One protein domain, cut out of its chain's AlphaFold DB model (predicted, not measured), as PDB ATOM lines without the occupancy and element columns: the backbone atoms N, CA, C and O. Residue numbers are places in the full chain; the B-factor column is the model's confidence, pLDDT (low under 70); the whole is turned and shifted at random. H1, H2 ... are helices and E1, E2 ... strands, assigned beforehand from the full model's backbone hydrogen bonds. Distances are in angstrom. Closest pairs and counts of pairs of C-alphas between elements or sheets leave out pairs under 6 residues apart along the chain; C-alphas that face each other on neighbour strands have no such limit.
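Overview. This is residues 66 to 126 and 140 to 158 of the 194 residues of the protein "LuxE domain-containing protein" of Lachnospiraceae bacterium 7_1_58FAA (UniProt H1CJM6). A small hairpin of two strands, E1 and E2, has the short helix H1 beside E2 at one end and the long helix H2 leading away from the other. H3 lies loosely in the space between hairpin and H2, with residues 146 to 151 standing free. The printed part has 80 residues, with three named helices and two named strands that follow along the chain as H1, E1, E2, H2, H3; the sheet E1 - E2 is antiparallel, and the class is mostly helix, with helices holding 34 and strands 8 of the 42 residues in named elements. The whole is loose, with a radius of gyration of the C-alphas of 15.2 A and spans of 43 by 30 by 24 A.

Along the chain. Find C-alpha 68 at (-63.806, -28.252, -23.402), where H1, residues 68 to 71, begins. Go on to E1, residues 84 to 87, and E2, residues 98 to 101, each 9.9 A long. At C-alpha 103, (-49.489, -38.576, -38.556), H2 begins and runs 26.5 A to residue 121. H3, residues 145 to 155, runs 15.8 A and ends at (-39.315, -27.779, -46.526).

Arrangement. Look first at the hairpin E1 and E2, antiparallel at 157 degrees: N 86 and O 99 are 2.8 A apart, within hydrogen-bond range. The closest C-alphas of H1 and E2, Phe 69 and Arg 98, are 5.8 A apart. Those of E1 and H2, Lys 84 and Gly 103, are 7.7 A apart. H2 and H3 are near each other, with 7 pairs of C-alphas within 10 A. E1 and H3 are only just apart, at 8.3 A. Every O i to N i+4 pair is within hydrogen-bond range in H2, 4 of 7 in H3; H1 is too short for such a pair.

Size, cuts and confidence. Gly 93 and Arg 124 have the C-alphas farthest apart, 43.7 A. Residues 127 to 139 are not printed, and C-alphas 126 and 140 are 27.3 A apart across this cut. The link from H1 to E1 is long. Confidence is under 70 at residues 89 to 94, 125 and 140 to 158.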
ATOM      1  N   VAL A  66     -65.317 -24.063 -26.836       87.00
ATOM      2  CA  VAL A  66     -63.844 -24.086 -26.910       87.00
ATOM      3  C   VAL A  66     -63.172 -24.398 -25.563       87.00
ATOM      4  O   VAL A  66     -62.047 -24.897 -25.528       87.00
ATOM      5  N   SER A  67     -63.852 -24.126 -24.442       89.06
ATOM      6  CA  SER A  67     -63.373 -24.439 -23.088       89.06
ATOM      7  C   SER A  67     -63.152 -25.936 -22.870       89.06
ATOM      8  O   SER A  67     -62.214 -26.301 -22.164       89.06
ATOM      9  N   LEU A  68     -63.921 -26.799 -23.543       90.31
ATOM     10  CA  LEU A  68     -63.806 -28.252 -23.402       90.31
ATOM     11  C   LEU A  68     -62.411 -28.766 -23.756       90.31
ATOM     12  O   LEU A  68     -61.900 -29.655 -23.088       90.31
ATOM     13  N   PHE A  69     -61.739 -28.151 -24.731       89.81
ATOM     14  CA  PHE A  69     -60.371 -28.522 -25.117       89.81
ATOM     15  C   PHE A  69     -59.315 -28.186 -24.053       89.81
ATOM     16  O   PHE A  69     -58.157 -28.591 -24.178       89.81
ATOM     17  N   LYS A  70     -59.666 -27.394 -23.031       89.31
ATOM     18  CA  LYS A  70     -58.812 -27.127 -21.863       89.31
ATOM     19  C   LYS A  70     -59.062 -28.138 -20.750       89.31
ATOM     20  O   LYS A  70     -58.141 -28.473 -20.010       89.31
ATOM     21  N   GLU A  71     -60.305 -28.583 -20.617       88.50
ATOM     22  CA  GLU A  71     -60.774 -29.405 -19.503       88.50
ATOM     23  C   GLU A  71     -60.628 -30.902 -19.781       88.50
ATOM     24  O   GLU A  71     -60.226 -31.642 -18.881       88.50
ATOM     25  N   LEU A  72     -60.880 -31.313 -21.025       89.50
ATOM     26  CA  LEU A  72     -60.944 -32.698 -21.478       89.50
ATOM     27  C   LEU A  72     -59.853 -33.013 -22.505       89.50
ATOM     28  O   LEU A  72     -59.366 -32.142 -23.229       89.50
ATOM     29  N   GLU A  73     -59.495 -34.290 -22.592       89.56
ATOM     30  CA  GLU A  73     -58.624 -34.823 -23.640       89.56
ATOM     31  C   GLU A  73     -59.460 -35.410 -24.772       89.56
ATOM     32  O   GLU A  73     -59.604 -36.620 -24.898       89.56
ATOM     33  N   LEU A  74     -60.033 -34.534 -25.600       92.06
ATOM     34  CA  LEU A  74     -60.822 -34.959 -26.754       92.06
ATOM     35  C   LEU A  74     -59.904 -35.594 -27.807       92.06
ATOM     36  O   LEU A  74     -59.198 -34.894 -28.537       92.06
ATOM     37  N   ARG A  75     -59.899 -36.928 -27.863       93.12
ATOM     38  CA  ARG A  75     -59.025 -37.714 -28.734       93.12
ATOM     39  C   ARG A  75     -59.772 -38.939 -29.271       93.12
ATOM     40  O   ARG A  75     -60.310 -39.723 -28.504       93.12
ATOM     41  N   SER A  76     -59.752 -39.117 -30.593       93.44
ATOM     42  CA  SER A  76     -60.390 -40.249 -31.302       93.44
ATOM     43  C   SER A  76     -59.401 -41.276 -31.860       93.44
ATOM     44  O   SER A  76     -59.750 -42.097 -32.702       93.44
ATOM     45  N   ILE A  77     -58.155 -41.204 -31.410       92.56
ATOM     46  CA  ILE A  77     -57.050 -42.106 -31.758       92.56
ATOM     47  C   ILE A  77     -56.441 -42.639 -30.462       92.56
ATOM     48  O   ILE A  77     -56.528 -41.930 -29.469       92.56
ATOM     49  N   PRO A  78     -55.817 -43.821 -30.397       91.12
ATOM     50  CA  PRO A  78     -55.057 -44.281 -29.230       91.12
ATOM     51  C   PRO A  78     -53.891 -43.351 -28.847       91.12
ATOM     52  O   PRO A  78     -53.413 -42.564 -29.658       91.12
ATOM     53  N   GLU A  79     -53.411 -43.433 -27.601       87.12
ATOM     54  CA  GLU A  79     -52.371 -42.515 -27.103       87.12
ATOM     55  C   GLU A  79     -51.035 -42.755 -27.812       87.12
ATOM     56  O   GLU A  79     -50.342 -41.807 -28.170       87.12
ATOM     57  N   GLY A  80     -50.727 -44.020 -28.115       90.06
ATOM     58  CA  GLY A  80     -49.540 -44.402 -28.882       90.06
ATOM     59  C   GLY A  80     -49.543 -43.936 -30.342       90.06
ATOM     60  O   GLY A  80     -48.497 -43.957 -30.979       90.06
ATOM     61  N   GLU A  81     -50.686 -43.489 -30.872       90.19
ATOM     62  CA  GLU A  81     -50.807 -42.960 -32.239       90.19
ATOM     63  C   GLU A  81     -50.741 -41.426 -32.288       90.19
ATOM     64  O   GLU A  81     -50.775 -40.820 -33.365       90.19
ATOM     65  N   VAL A  82     -50.614 -40.769 -31.129       91.44
ATOM     66  CA  VAL A  82     -50.460 -39.318 -31.054       91.44
ATOM     67  C   VAL A  82     -49.085 -38.932 -31.589       91.44
ATOM     68  O   VAL A  82     -48.066 -39.025 -30.909       91.44
ATOM     69  N   PHE A  83     -49.064 -38.424 -32.815       87.31
ATOM     70  CA  PHE A  83     -47.853 -37.917 -33.448       87.31
ATOM     71  C   PHE A  83     -47.468 -36.538 -32.906       87.31
ATOM     72  O   PHE A  83     -46.291 -36.220 -32.725       87.31
ATOM     73  N   LYS A  84     -48.464 -35.676 -32.673       86.44
ATOM     74  CA  LYS A  84     -48.228 -34.278 -32.310       86.44
ATOM     75  C   LYS A  84     -49.352 -33.725 -31.452       86.44
ATOM     76  O   LYS A  84     -50.520 -33.827 -31.803       86.44
ATOM     77  N   THR A  85     -48.983 -33.029 -30.382       86.44
ATOM     78  CA  THR A  85     -49.926 -32.231 -29.587       86.44
ATOM     79  C   THR A  85     -49.713 -30.746 -29.871       86.44
ATOM     80  O   THR A  85     -48.591 -30.231 -29.813       86.44
ATOM     81  N   ILE A  86     -50.788 -30.042 -30.220       84.88
ATOM     82  CA  ILE A  86     -50.800 -28.587 -30.381       84.88
ATOM     83  C   ILE A  86     -51.474 -27.979 -29.159       84.88
ATOM     84  O   ILE A  86     -52.574 -28.379 -28.787       84.88
ATOM     85  N   THR A  87     -50.816 -26.995 -28.551       85.56
ATOM     86  CA  THR A  87     -51.359 -26.249 -27.417       85.56
ATOM     87  C   THR A  87     -51.627 -24.802 -27.794       85.56
ATOM     88  O   THR A  87     -50.894 -24.216 -28.600       85.56
ATOM     89  N   SER A  88     -52.644 -24.190 -27.184       80.00
ATOM     90  CA  SER A  88     -52.790 -22.732 -27.249       80.00
ATOM     91  C   SER A  88     -51.571 -22.050 -26.626       80.00
ATOM     92  O   SER A  88     -51.000 -22.562 -25.660       80.00
ATOM     93  N   SER A  89     -51.202 -20.869 -27.127       65.75
ATOM     94  CA  SER A  89     -50.261 -19.975 -26.450       65.75
ATOM     95  C   SER A  89     -50.889 -19.511 -25.136       65.75
ATOM     96  O   SER A  89     -51.645 -18.542 -25.118       65.75
ATOM     97  N   GLY A  90     -50.657 -20.258 -24.059       58.88
ATOM     98  CA  GLY A  90     -51.127 -19.884 -22.732       58.88
ATOM     99  C   GLY A  90     -50.563 -18.524 -22.353       58.88
ATOM    100  O   GLY A  90     -49.353 -18.312 -22.426       58.88
ATOM    101  N   THR A  91     -51.433 -17.601 -21.964       54.34
ATOM    102  CA  THR A  91     -51.021 -16.454 -21.161       54.34
ATOM    103  C   THR A  91     -50.686 -16.970 -19.760       54.34
ATOM    104  O   THR A  91     -51.269 -17.947 -19.280       54.34
ATOM    105  N   THR A  92     -49.663 -16.390 -19.139       51.12
ATOM    106  CA  THR A  92     -49.036 -16.896 -17.913       51.12
ATOM    107  C   THR A  92     -50.083 -17.181 -16.826       51.12
ATOM    108  O   THR A  92     -50.794 -16.275 -16.407       51.12
ATOM    109  N   GLY A  93     -50.192 -18.444 -16.391       57.88
ATOM    110  CA  GLY A  93     -51.099 -18.886 -15.318       57.88
ATOM    111  C   GLY A  93     -52.409 -19.561 -15.756       57.88
ATOM    112  O   GLY A  93     -53.122 -20.069 -14.895       57.88
ATOM    113  N   GLN A  94     -52.737 -19.621 -17.053       66.81
ATOM    114  CA  GLN A  94     -53.971 -20.269 -17.527       66.81
ATOM    115  C   GLN A  94     -53.759 -21.675 -18.104       66.81
ATOM    116  O   GLN A  94     -52.779 -21.954 -18.796       66.81
ATOM    117  N   ARG A  95     -54.747 -22.554 -17.875       74.12
ATOM    118  CA  ARG A  95     -54.832 -23.885 -18.493       74.12
ATOM    119  C   ARG A  95     -54.956 -23.733 -20.015       74.12
ATOM    120  O   ARG A  95     -55.864 -23.059 -20.511       74.12
ATOM    121  N   VAL A  96     -54.019 -24.331 -20.748       84.31
ATOM    122  CA  VAL A  96     -53.969 -24.278 -22.215       84.31
ATOM    123  C   VAL A  96     -54.919 -25.294 -22.834       84.31
ATOM    124  O   VAL A  96     -55.128 -26.368 -22.270       84.31
ATOM    125  N   SER A  97     -55.480 -24.971 -24.000       88.12
ATOM    126  CA  SER A  97     -56.187 -25.981 -24.786       88.12
ATOM    127  C   SER A  97     -55.181 -26.937 -25.417       88.12
ATOM    128  O   SER A  97     -54.053 -26.535 -25.724       88.12
ATOM    129  N   ARG A  98     -55.584 -28.195 -25.596       88.62
ATOM    130  CA  ARG A  98     -54.773 -29.241 -26.224       88.62
ATOM    131  C   ARG A  98     -55.549 -29.869 -27.374       88.62
ATOM    132  O   ARG A  98     -56.732 -30.158 -27.241       88.62
ATOM    133  N   ILE A  99     -54.868 -30.065 -28.497       90.50
ATOM    134  CA  ILE A  99     -55.388 -30.753 -29.680       90.50
ATOM    135  C   ILE A  99     -54.378 -31.831 -30.060       90.50
ATOM    136  O   ILE A  99     -53.203 -31.527 -30.285       90.50
ATOM    137  N   PHE A 100     -54.839 -33.075 -30.120       90.81
ATOM    138  CA  PHE A 100     -54.029 -34.239 -30.466       90.81
ATOM    139  C   PHE A 100     -54.181 -34.544 -31.956       90.81
ATOM    140  O   PHE A 100     -55.297 -34.580 -32.468       90.81
ATOM    141  N   LEU A 101     -53.061 -34.743 -32.646       89.00
ATOM    142  CA  LEU A 101     -53.012 -35.051 -34.071       89.00
ATOM    143  C   LEU A 101     -52.244 -36.354 -34.288       89.00
ATOM    144  O   LEU A 101     -51.166 -36.543 -33.714       89.00
ATOM    145  N   ASP A 102     -52.776 -37.207 -35.156       90.75
ATOM    146  CA  ASP A 102     -52.056 -38.342 -35.727       90.75
ATOM    147  C   ASP A 102     -51.169 -37.894 -36.906       90.75
ATOM    148  O   ASP A 102     -51.178 -36.736 -37.354       90.75
ATOM    149  N   GLY A 103     -50.360 -38.828 -37.408       87.75
ATOM    150  CA  GLY A 103     -49.489 -38.576 -38.556       87.75
ATOM    151  C   GLY A 103     -50.276 -38.265 -39.831       87.75
ATOM    152  O   GLY A 103     -49.911 -37.341 -40.560       87.75
ATOM    153  N   ALA A 104     -51.378 -38.983 -40.069       88.38
ATOM    154  CA  ALA A 104     -52.202 -38.833 -41.268       88.38
ATOM    155  C   ALA A 104     -52.853 -37.442 -41.351       88.38
ATOM    156  O   ALA A 104     -52.713 -36.753 -42.365       88.38
ATOM    157  N   THR A 105     -53.474 -36.971 -40.267       88.44
ATOM    158  CA  THR A 105     -54.072 -35.632 -40.193       88.44
ATOM    159  C   THR A 105     -53.004 -34.554 -40.319       88.44
ATOM    160  O   THR A 105     -53.206 -33.570 -41.034       88.44
ATOM    161  N   SER A 106     -51.843 -34.724 -39.674       87.31
ATOM    162  CA  SER A 106     -50.748 -33.757 -39.795       87.31
ATOM    163  C   SER A 106     -50.224 -33.663 -41.233       87.31
ATOM    164  O   SER A 106     -49.932 -32.559 -41.697       87.31
ATOM    165  N   ALA A 107     -50.116 -34.790 -41.943       87.56
ATOM    166  CA  ALA A 107     -49.710 -34.819 -43.346       87.56
ATOM    167  C   ALA A 107     -50.751 -34.132 -44.243       87.56
ATOM    168  O   ALA A 107     -50.389 -33.273 -45.047       87.56
ATOM    169  N   CYS A 108     -52.040 -34.420 -44.037       88.38
ATOM    170  CA  CYS A 108     -53.137 -33.776 -44.762       88.38
ATOM    171  C   CYS A 108     -53.146 -32.252 -44.563       88.38
ATOM    172  O   CYS A 108     -53.266 -31.501 -45.530       88.38
ATOM    173  N   GLN A 109     -52.968 -31.772 -43.324       89.19
ATOM    174  CA  GLN A 109     -52.895 -30.336 -43.019       89.19
ATOM    175  C   GLN A 109     -51.713 -29.658 -43.716       89.19
ATOM    176  O   GLN A 109     -51.849 -28.547 -44.231       89.19
ATOM    177  N   GLN A 110     -50.555 -30.322 -43.742       86.44
ATOM    178  CA  GLN A 110     -49.383 -29.808 -44.437       86.44
ATOM    179  C   GLN A 110     -49.623 -29.762 -45.948       86.44
ATOM    180  O   GLN A 110     -49.406 -28.719 -46.554       86.44
ATOM    181  N   GLN A 111     -50.134 -30.840 -46.545       87.44
ATOM    182  CA  GLN A 111     -50.445 -30.896 -47.972       87.44
ATOM    183  C   GLN A 111     -51.447 -29.810 -48.385       87.44
ATOM    184  O   GLN A 111     -51.206 -29.100 -49.362       87.44
ATOM    185  N   ALA A 112     -52.527 -29.630 -47.619       89.56
ATOM    186  CA  ALA A 112     -53.514 -28.581 -47.864       89.56
ATOM    187  C   ALA A 112     -52.877 -27.184 -47.831       89.56
ATOM    188  O   ALA A 112     -53.115 -26.371 -48.723       89.56
ATOM    189  N   LEU A 113     -52.026 -26.911 -46.834       89.06
ATOM    190  CA  LEU A 113     -51.308 -25.641 -46.735       89.06
ATOM    191  C   LEU A 113     -50.415 -25.407 -47.959       89.06
ATOM    192  O   LEU A 113     -50.422 -24.307 -48.507       89.06
ATOM    193  N   CYS A 114     -49.671 -26.422 -48.400       85.31
ATOM    194  CA  CYS A 114     -48.806 -26.315 -49.572       85.31
ATOM    195  C   CYS A 114     -49.604 -25.994 -50.831       85.31
ATOM    196  O   CYS A 114     -49.230 -25.081 -51.554       85.31
ATOM    197  N   GLN A 115     -50.721 -26.683 -51.062       87.06
ATOM    198  CA  GLN A 115     -51.564 -26.443 -52.233       87.06
ATOM    199  C   GLN A 115     -52.170 -25.042 -52.237       87.06
ATOM    200  O   GLN A 115     -52.120 -24.366 -53.260       87.06
ATOM    201  N   ILE A 116     -52.692 -24.583 -51.093       89.44
ATOM    202  CA  ILE A 116     -53.220 -23.219 -50.960       89.44
ATOM    203  C   ILE A 116     -52.107 -22.204 -51.242       89.44
ATOM    204  O   ILE A 116     -52.292 -21.293 -52.041       89.44
ATOM    205  N   MET A 117     -50.930 -22.367 -50.630       86.44
ATOM    206  CA  MET A 117     -49.810 -21.447 -50.841       86.44
ATOM    207  C   MET A 117     -49.317 -21.457 -52.289       86.44
ATOM    208  O   MET A 117     -49.034 -20.391 -52.824       86.44
ATOM    209  N   SER A 118     -49.241 -22.620 -52.938       86.06
ATOM    210  CA  SER A 118     -48.852 -22.734 -54.346       86.06
ATOM    211  C   SER A 118     -49.868 -22.096 -55.294       86.06
ATOM    212  O   SER A 118     -49.457 -21.501 -56.285       86.06
ATOM    213  N   ASP A 119     -51.166 -22.157 -54.989       87.94
ATOM    214  CA  ASP A 119     -52.193 -21.472 -55.782       87.94
ATOM    215  C   ASP A 119     -52.069 -19.939 -55.675       87.94
ATOM    216  O   ASP A 119     -52.176 -19.237 -56.678       87.94
ATOM    217  N   PHE A 120     -51.754 -19.416 -54.483       86.44
ATOM    218  CA  PHE A 120     -51.602 -17.972 -54.254       86.44
ATOM    219  C   PHE A 120     -50.249 -17.393 -54.698       86.44
ATOM    220  O   PHE A 120     -50.197 -16.284 -55.227       86.44
ATOM    221  N   LEU A 121     -49.146 -18.095 -54.432       86.00
ATOM    222  CA  LEU A 121     -47.775 -17.609 -54.652       86.00
ATOM    223  C   LEU A 121     -47.155 -18.132 -55.957       86.00
ATOM    224  O   LEU A 121     -46.090 -17.664 -56.367       86.00
ATOM    225  N   GLY A 122     -47.817 -19.087 -56.611       80.62
ATOM    226  CA  GLY A 122     -47.279 -19.849 -57.729       80.62
ATOM    227  C   GLY A 122     -46.365 -20.996 -57.283       80.62
ATOM    228  O   GLY A 122     -45.979 -21.133 -56.124       80.62
ATOM    229  N   GLU A 123     -45.975 -21.833 -58.240       74.62
ATOM    230  CA  GLU A 123     -45.131 -23.016 -57.997       74.62
ATOM    231  C   GLU A 123     -43.640 -22.675 -57.827       74.62
ATOM    232  O   GLU A 123     -42.816 -23.522 -57.476       74.62
ATOM    233  N   ARG A 124     -43.265 -21.416 -58.082       70.81
ATOM    234  CA  ARG A 124     -41.876 -20.957 -58.024       70.81
ATOM    235  C   ARG A 124     -41.487 -20.605 -56.594       70.81
ATOM    236  O   ARG A 124     -42.203 -19.895 -55.896       70.81
ATOM    237  N   ARG A 125     -40.288 -21.027 -56.181       65.25
ATOM    238  CA  ARG A 125     -39.710 -20.617 -54.895       65.25
ATOM    239  C   ARG A 125     -39.500 -19.103 -54.877       65.25
ATOM    240  O   ARG A 125     -38.689 -18.578 -55.639       65.25
ATOM    241  N   LEU A 126     -40.214 -18.424 -53.984       73.31
ATOM    242  CA  LEU A 126     -40.039 -17.002 -53.722       73.31
ATOM    243  C   LEU A 126     -39.034 -16.801 -52.577       73.31
ATOM    244  O   LEU A 126     -39.075 -17.545 -51.593       73.31
ATOM    245  N   ARG A 140     -35.902 -23.663 -27.169       47.53
ATOM    246  CA  ARG A 140     -36.529 -24.837 -27.821       47.53
ATOM    247  C   ARG A 140     -37.923 -25.169 -27.262       47.53
ATOM    248  O   ARG A 140     -38.729 -25.761 -27.970       47.53
ATOM    249  N   ALA A 141     -38.237 -24.749 -26.035       46.38
ATOM    250  CA  ALA A 141     -39.563 -24.912 -25.434       46.38
ATOM    251  C   ALA A 141     -40.603 -23.893 -25.953       46.38
ATOM    252  O   ALA A 141     -41.800 -24.152 -25.891       46.38
ATOM    253  N   MET A 142     -40.169 -22.760 -26.527       40.66
ATOM    254  CA  MET A 142     -41.041 -21.752 -27.154       40.66
ATOM    255  C   MET A 142     -41.326 -22.030 -28.641       40.66
ATOM    256  O   MET A 142     -41.776 -21.135 -29.362       40.66
ATOM    257  N   PHE A 143     -41.159 -23.280 -29.091       42.53
ATOM    258  CA  PHE A 143     -41.663 -23.801 -30.370       42.53
ATOM    259  C   PHE A 143     -43.212 -23.827 -30.406       42.53
ATOM    260  O   PHE A 143     -43.864 -24.843 -30.642       42.53
ATOM    261  N   SER A 144     -43.841 -22.674 -30.182       46.66
ATOM    262  CA  SER A 144     -45.245 -22.440 -30.502       46.66
ATOM    263  C   SER A 144     -45.420 -22.350 -32.024       46.66
ATOM    264  O   SER A 144     -44.447 -22.393 -32.780       46.66
ATOM    265  N   ALA A 145     -46.663 -22.223 -32.497       41.91
ATOM    266  CA  ALA A 145     -47.022 -22.120 -33.917       41.91
ATOM    267  C   ALA A 145     -46.092 -21.210 -34.764       41.91
ATOM    268  O   ALA A 145     -45.829 -21.535 -35.919       41.91
ATOM    269  N   ARG A 146     -45.509 -20.155 -34.168       41.78
ATOM    270  CA  ARG A 146     -44.521 -19.247 -34.790       41.78
ATOM    271  C   ARG A 146     -43.211 -19.924 -35.226       41.78
ATOM    272  O   ARG A 146     -42.772 -19.718 -36.349       41.78
ATOM    273  N   GLY A 147     -42.634 -20.803 -34.403       42.28
ATOM    274  CA  GLY A 147     -41.422 -21.551 -34.771       42.28
ATOM    275  C   GLY A 147     -41.688 -22.630 -35.826       42.28
ATOM    276  O   GLY A 147     -40.832 -22.919 -36.655       42.28
ATOM    277  N   ARG A 148     -42.901 -23.198 -35.857       46.72
ATOM    278  CA  ARG A 148     -43.298 -24.169 -36.893       46.72
ATOM    279  C   ARG A 148     -43.488 -23.521 -38.265       46.72
ATOM    280  O   ARG A 148     -43.143 -24.156 -39.253       46.72
ATOM    281  N   ALA A 149     -43.952 -22.272 -38.326       44.06
ATOM    282  CA  ALA A 149     -44.023 -21.513 -39.577       44.06
ATOM    283  C   ALA A 149     -42.630 -21.266 -40.185       44.06
ATOM    284  O   ALA A 149     -42.463 -21.400 -41.393       44.06
ATOM    285  N   PHE A 150     -41.618 -20.999 -39.350       45.47
ATOM    286  CA  PHE A 150     -40.227 -20.832 -39.791       45.47
ATOM    287  C   PHE A 150     -39.654 -22.092 -40.469       45.47
ATOM    288  O   PHE A 150     -38.976 -21.983 -41.486       45.47
ATOM    289  N   TRP A 151     -39.948 -23.286 -39.940       41.91
ATOM    290  CA  TRP A 151     -39.387 -24.548 -40.447       41.91
ATOM    291  C   TRP A 151     -40.222 -25.241 -41.526       41.91
ATOM    292  O   TRP A 151     -39.648 -25.876 -42.402       41.91
ATOM    293  N   ALA A 152     -41.554 -25.149 -41.473       37.66
ATOM    294  CA  ALA A 152     -42.432 -25.893 -42.379       37.66
ATOM    295  C   ALA A 152     -42.482 -25.293 -43.794       37.66
ATOM    296  O   ALA A 152     -42.560 -26.032 -44.776       37.66
ATOM    297  N   PHE A 153     -42.404 -23.964 -43.899       46.34
ATOM    298  CA  PHE A 153     -42.543 -23.235 -45.162       46.34
ATOM    299  C   PHE A 153     -41.407 -23.521 -46.170       46.34
ATOM    300  O   PHE A 153     -41.692 -23.718 -47.349       46.34
ATOM    301  N   PRO A 154     -40.125 -23.614 -45.755       44.31
ATOM    302  CA  PRO A 154     -39.029 -23.923 -46.679       44.31
ATOM    303  C   PRO A 154     -38.977 -25.391 -47.135       44.31
ATOM    304  O   PRO A 154     -38.461 -25.678 -48.217       44.31
ATOM    305  N   SER A 155     -39.463 -26.329 -46.310       39.72
ATOM    306  CA  SER A 155     -39.315 -27.779 -46.526       39.72
ATOM    307  C   SER A 155     -40.342 -28.399 -47.474       39.72
ATOM    308  O   SER A 155     -40.137 -29.515 -47.938       39.72
ATOM    309  N   SER A 156     -41.443 -27.710 -47.769       41.78
ATOM    310  CA  SER A 156     -42.559 -28.284 -48.524       41.78
ATOM    311  C   SER A 156     -42.577 -27.950 -50.020       41.78
ATOM    312  O   SER A 156     -43.589 -28.156 -50.682       41.78
ATOM    313  N   ALA A 157     -41.489 -27.399 -50.557       36.69
ATOM    314  CA  ALA A 157     -41.385 -27.043 -51.969       36.69
ATOM    315  C   ALA A 157     -40.693 -28.170 -52.769       36.69
ATOM    316  O   ALA A 157     -39.573 -28.544 -52.402       36.69
ATOM    317  N   PRO A 158     -41.290 -28.677 -53.867       34.25
ATOM    318  CA  PRO A 158     -40.720 -29.774 -54.647       34.25
ATOM    319  C   PRO A 158     -39.402 -29.349 -55.317       34.25
ATOM    320  O   PRO A 158     -39.300 -28.283 -55.923       34.25
TER     321      PRO A 158